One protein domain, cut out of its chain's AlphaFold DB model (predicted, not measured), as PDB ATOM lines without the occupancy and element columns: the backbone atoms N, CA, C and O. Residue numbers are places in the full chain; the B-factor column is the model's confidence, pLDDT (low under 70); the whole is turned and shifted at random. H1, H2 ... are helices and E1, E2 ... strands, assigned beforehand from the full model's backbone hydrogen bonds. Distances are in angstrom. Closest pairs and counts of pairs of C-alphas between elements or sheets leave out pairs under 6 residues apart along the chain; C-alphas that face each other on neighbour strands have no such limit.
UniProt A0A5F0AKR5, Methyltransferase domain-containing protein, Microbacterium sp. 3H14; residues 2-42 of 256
ATOM      1  N   THR A   2     102.863 178.226 136.173       47.00
ATOM      2  CA  THR A   2     102.397 177.779 134.851       47.00
ATOM      3  C   THR A   2     101.733 176.416 135.005       47.00
ATOM      4  O   THR A   2     102.322 175.535 135.626       47.00
ATOM      5  N   LEU A   3     100.522 176.254 134.468       71.56
ATOM      6  CA  LEU A   3      99.825 174.966 134.441       71.56
ATOM      7  C   LEU A   3     100.624 173.951 133.617       71.56
ATOM      8  O   LEU A   3     101.260 174.311 132.620       71.56
ATOM      9  N   THR A   4     100.582 172.686 134.016       85.38
ATOM     10  CA  THR A   4     101.170 171.601 133.225       85.38
ATOM     11  C   THR A   4     100.322 171.336 131.975       85.38
ATOM     12  O   THR A   4      99.113 171.561 131.967       85.38
ATOM     13  N   GLN A   5     100.932 170.820 130.902       85.19
ATOM     14  CA  GLN A   5     100.196 170.474 129.673       85.19
ATOM     15  C   GLN A   5      99.063 169.469 129.933       85.19
ATOM     16  O   GLN A   5      97.997 169.581 129.333       85.19
ATOM     17  N   ASN A   6      99.265 168.533 130.867       89.69
ATOM     18  CA  ASN A   6      98.257 167.543 131.239       89.69
ATOM     19  C   ASN A   6      97.022 168.196 131.873       89.69
ATOM     20  O   ASN A   6      95.901 167.854 131.515       89.69
ATOM     21  N   GLU A   7      97.220 169.159 132.778       89.25
ATOM     22  CA  GLU A   7      96.118 169.899 133.408       89.25
ATOM     23  C   GLU A   7      95.337 170.734 132.393       89.25
ATOM     24  O   GLU A   7      94.124 170.875 132.518       89.25
ATOM     25  N   VAL A   8      96.016 171.292 131.386       89.38
ATOM     26  CA  VAL A   8      95.355 172.047 130.313       89.38
ATOM     27  C   VAL A   8      94.516 171.114 129.443       89.38
ATOM     28  O   VAL A   8      93.344 171.400 129.213       89.38
ATOM     29  N   LEU A   9      95.080 169.986 129.003       91.75
ATOM     30  CA  LEU A   9      94.361 169.007 128.184       91.75
ATOM     31  C   LEU A   9      93.191 168.368 128.944       91.75
ATOM     32  O   LEU A   9      92.138 168.152 128.352       91.75
ATOM     33  N   GLY A  10      93.329 168.135 130.253       92.31
ATOM     34  CA  GLY A  10      92.276 167.540 131.084       92.31
ATOM     35  C   GLY A  10      91.020 168.406 131.216       92.31
ATOM     36  O   GLY A  10      89.982 167.920 131.653       92.31
ATOM     37  N   ARG A  11      91.080 169.683 130.812       90.50
ATOM     38  CA  ARG A  11      89.897 170.556 130.710       90.50
ATOM     39  C   ARG A  11      89.063 170.292 129.460       90.50
ATOM     40  O   ARG A  11      87.903 170.682 129.430       90.50
ATOM     41  N   SER A  12      89.654 169.663 128.447       91.19
ATOM     42  CA  SER A  12      89.029 169.432 127.143       91.19
ATOM     43  C   SER A  12      88.863 167.950 126.810       91.19
ATOM     44  O   SER A  12      88.119 167.631 125.890       91.19
ATOM     45  N   PHE A  13      89.532 167.048 127.530       96.44
ATOM     46  CA  PHE A  13      89.505 165.605 127.291       96.44
ATOM     47  C   PHE A  13      89.289 164.844 128.601       96.44
ATOM     48  O   PHE A  13      89.927 165.146 129.609       96.44
ATOM     49  N   ALA A  14      88.410 163.840 128.576       95.94
ATOM     50  CA  ALA A  14      88.094 162.983 129.718       95.94
ATOM     51  C   ALA A  14      89.291 162.123 130.152       95.94
ATOM     52  O   ALA A  14      89.438 161.800 131.332       95.94
ATOM     53  N   HIS A  15      90.158 161.765 129.204       96.12
ATOM     54  CA  HIS A  15      91.356 160.979 129.456       96.12
ATOM     55  C   HIS A  15      92.576 161.719 128.932       96.12
ATOM     56  O   HIS A  15      92.623 162.081 127.760       96.12
ATOM     57  N   VAL A  16      93.567 161.925 129.802       96.38
ATOM     58  CA  VAL A  16      94.868 162.499 129.448       96.38
ATOM     59  C   VAL A  16      95.958 161.692 130.129       96.38
ATOM     60  O   VAL A  16      96.090 161.708 131.355       96.38
ATOM     61  N   GLN A  17      96.760 160.992 129.335       94.56
ATOM     62  CA  GLN A  17      97.821 160.130 129.828       94.56
ATOM     63  C   GLN A  17      99.137 160.448 129.132       94.56
ATOM     64  O   GLN A  17      99.321 160.246 127.933       94.56
ATOM     65  N   ALA A  18     100.104 160.903 129.919       92.38
ATOM     66  CA  ALA A  18     101.437 161.149 129.414       92.38
ATOM     67  C   ALA A  18     102.263 159.851 129.428       92.38
ATOM     68  O   ALA A  18     102.438 159.215 130.470       92.38
ATOM     69  N   GLN A  19     102.797 159.478 128.269       93.25
ATOM     70  CA  GLN A  19     103.564 158.255 128.053       93.25
ATOM     71  C   GLN A  19     104.976 158.358 128.647       93.25
ATOM     72  O   GLN A  19     105.402 159.422 129.126       93.25
ATOM     73  N   ARG A  20     105.711 157.240 128.652       92.88
ATOM     74  CA  ARG A  20     107.118 157.221 129.083       92.88
ATOM     75  C   ARG A  20     107.938 158.200 128.243       92.88
ATOM     76  O   ARG A  20     107.712 158.344 127.046       92.88
ATOM     77  N   ALA A  21     108.864 158.894 128.897       92.19
ATOM     78  CA  ALA A  21     109.773 159.783 128.198       92.19
ATOM     79  C   ALA A  21     110.838 158.964 127.456       92.19
ATOM     80  O   ALA A  21     111.447 158.066 128.037       92.19
ATOM     81  N   GLU A  22     111.093 159.311 126.202       93.62
ATOM     82  CA  GLU A  22     112.146 158.745 125.372       93.62
ATOM     83  C   GLU A  22     112.912 159.882 124.689       93.62
ATOM     84  O   GLU A  22     112.321 160.787 124.102       93.62
ATOM     85  N   ARG A  23     114.248 159.866 124.797       91.31
ATOM     86  CA  ARG A  23     115.147 160.843 124.149       91.31
ATOM     87  C   ARG A  23     114.700 162.303 124.338       91.31
ATOM     88  O   ARG A  23     114.617 163.075 123.387       91.31
ATOM     89  N   LYS A  24     114.434 162.681 125.597       90.50
ATOM     90  CA  LYS A  24     113.978 164.025 126.023       90.50
ATOM     91  C   LYS A  24     112.594 164.440 125.497       90.50
ATOM     92  O   LYS A  24     112.217 165.596 125.658       90.50
ATOM     93  N   SER A  25     111.833 163.515 124.923       90.69
ATOM     94  CA  SER A  25     110.470 163.734 124.433       90.69
ATOM     95  C   SER A  25     109.499 162.801 125.152       90.69
ATOM     96  O   SER A  25     109.903 161.771 125.684       90.69
ATOM     97  N   ARG A  26     108.208 163.136 125.183       91.75
ATOM     98  CA  ARG A  26     107.152 162.203 125.596       91.75
ATOM     99  C   ARG A  26     105.894 162.461 124.783       91.75
ATOM    100  O   ARG A  26     105.627 163.604 124.424       91.75
ATOM    101  N   LEU A  27     105.113 161.414 124.553       93.12
ATOM    102  CA  LEU A  27     103.775 161.542 123.983       93.12
ATOM    103  C   LEU A  27     102.753 161.816 125.090       93.12
ATOM    104  O   LEU A  27     102.926 161.370 126.226       93.12
ATOM    105  N   ILE A  28     101.687 162.533 124.748       94.44
ATOM    106  CA  ILE A  28     100.490 162.662 125.578       94.44
ATOM    107  C   ILE A  28      99.332 162.106 124.753       94.44
ATOM    108  O   ILE A  28      99.062 162.609 123.666       94.44
ATOM    109  N   ASP A  29      98.695 161.054 125.258       95.12
ATOM    110  CA  ASP A  29      97.445 160.524 124.719       95.12
ATOM    111  C   ASP A  29      96.291 161.297 125.364       95.12
ATOM    112  O   ASP A  29      96.234 161.398 126.594       95.12
ATOM    113  N   ALA A  30      95.426 161.889 124.544       96.38
ATOM    114  CA  ALA A  30      94.243 162.601 124.991       96.38
ATOM    115  C   ALA A  30      93.024 162.121 124.196       96.38
ATOM    116  O   ALA A  30      93.023 162.168 122.964       96.38
ATOM    117  N   SER A  31      91.984 161.665 124.891       96.69
ATOM    118  CA  SER A  31      90.787 161.088 124.273       96.69
ATOM    119  C   SER A  31      89.515 161.388 125.069       96.69
ATOM    120  O   SER A  31      89.559 161.848 126.213       96.69
ATOM    121  N   GLY A  32      88.361 161.177 124.427       96.88
ATOM    122  CA  GLY A  32      87.053 161.531 124.979       96.88
ATOM    123  C   GLY A  32      86.876 163.049 125.085       96.88
ATOM    124  O   GLY A  32      86.941 163.571 126.196       96.88
ATOM    125  N   PRO A  33      86.706 163.777 123.962       95.94
ATOM    126  CA  PRO A  33      86.528 165.225 124.002       95.94
ATOM    127  C   PRO A  33      85.322 165.592 124.875       95.94
ATOM    128  O   PRO A  33      84.234 165.035 124.724       95.94
ATOM    129  N   LEU A  34      85.532 166.524 125.798       93.06
ATOM    130  CA  LEU A  34      84.484 167.072 126.644       93.06
ATOM    131  C   LEU A  34      83.662 168.104 125.856       93.06
ATOM    132  O   LEU A  34      84.185 168.718 124.920       93.06
ATOM    133  N   PRO A  35      82.389 168.329 126.226       90.62
ATOM    134  CA  PRO A  35      81.588 169.389 125.630       90.62
ATOM    135  C   PRO A  35      82.288 170.744 125.739       90.62
ATOM    136  O   PRO A  35      82.824 171.097 126.792       90.62
ATOM    137  N   VAL A  36      82.256 171.519 124.655       84.50
ATOM    138  CA  VAL A  36      82.730 172.905 124.684       84.50
ATOM    139  C   VAL A  36      81.814 173.699 125.626       84.50
ATOM    140  O   VAL A  36      80.591 173.587 125.496       84.50
ATOM    141  N   PRO A  37      82.361 174.478 126.578       83.75
ATOM    142  CA  PRO A  37      81.553 175.324 127.447       83.75
ATOM    143  C   PRO A  37      80.631 176.241 126.638       83.75
ATOM    144  O   PRO A  37      81.039 176.771 125.607       83.75
ATOM    145  N   ALA A  38      79.405 176.451 127.128       84.88
ATOM    146  CA  ALA A  38      78.441 177.346 126.484       84.88
ATOM    147  C   ALA A  38      78.965 178.789 126.374       84.88
ATOM    148  O   ALA A  38      78.646 179.481 125.413       84.88
ATOM    149  N   ASP A  39      79.791 179.208 127.338       84.69
ATOM    150  CA  ASP A  39      80.555 180.450 127.289       84.69
ATOM    151  C   ASP A  39      82.044 180.119 127.085       84.69
ATOM    152  O   ASP A  39      82.712 179.654 128.022       84.69
ATOM    153  N   PRO A  40      82.572 180.240 125.855       82.62
ATOM    154  CA  PRO A  40      83.965 179.934 125.590       82.62
ATOM    155  C   PRO A  40      84.873 180.959 126.292       82.62
ATOM    156  O   PRO A  40      84.577 182.148 126.318       82.62
ATOM    157  N   PRO A  41      86.052 180.549 126.794       85.19
ATOM    158  CA  PRO A  41      86.952 181.442 127.533       85.19
ATOM    159  C   PRO A  41      87.595 182.546 126.672       85.19
ATOM    160  O   PRO A  41      88.374 183.348 127.185       85.19
ATOM    161  N   PHE A  42      87.328 182.552 125.364       90.38
ATOM    162  CA  PHE A  42      87.837 183.504 124.389       90.38
ATOM    163  C   PHE A  42      86.758 183.825 123.339       90.38
ATOM    164  O   PHE A  42      85.950 182.949 123.027       90.38
TER     165      PHE A  42
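What this domain is: This is residues 2 to 42 of the 256 residues of the protein "Methyltransferase domain-containing protein" of Microbacterium sp. 3H14 (UniProt A0A5F0AKR5). A two-stranded hairpin, E1 and E2 side by side, has one short helix, H1, over one face, nearer to E1 than to E2, and the outline of the whole printed part is flat. The loop around Arg 23 and the tail around Ala 38 make the two ends of the long axis. The printed part has 41 residues, with H1, E1 and E2 in chain order; the sheet is antiparallel, and the class is mixed, with under half of the residues in named elements. It is loose, with a radius of gyration of the C-alphas of 12.3 A and spans of 40 by 23 by 11 A.

Where its parts are: E1, residues 13 to 18, measures 12.9 A and begins at C-alpha 13 (89.505, 165.605, 127.291). E2, residues 28 to 33, measures 14.3 A and ends at C-alpha 33 (86.528, 165.225, 124.002). H1 is residues 5 to 9, 6.2 A.

How they stand to each other: E1 and E2 form a hairpin, antiparallel at 171 degrees, with N 17 and O 29 within hydrogen-bond range at 2.8 A. The closest C-alphas of H1 and E1, Asn 6 and Val 16, are 6.3 A apart. The O i to N i+4 pair of H1 is within hydrogen-bond range.

The domain as a whole: The C-alphas of Arg 23 and Ala 38, the two farthest apart, are 40.3 A apart. The printed part has no cut; residue 2 is under pLDDT 70.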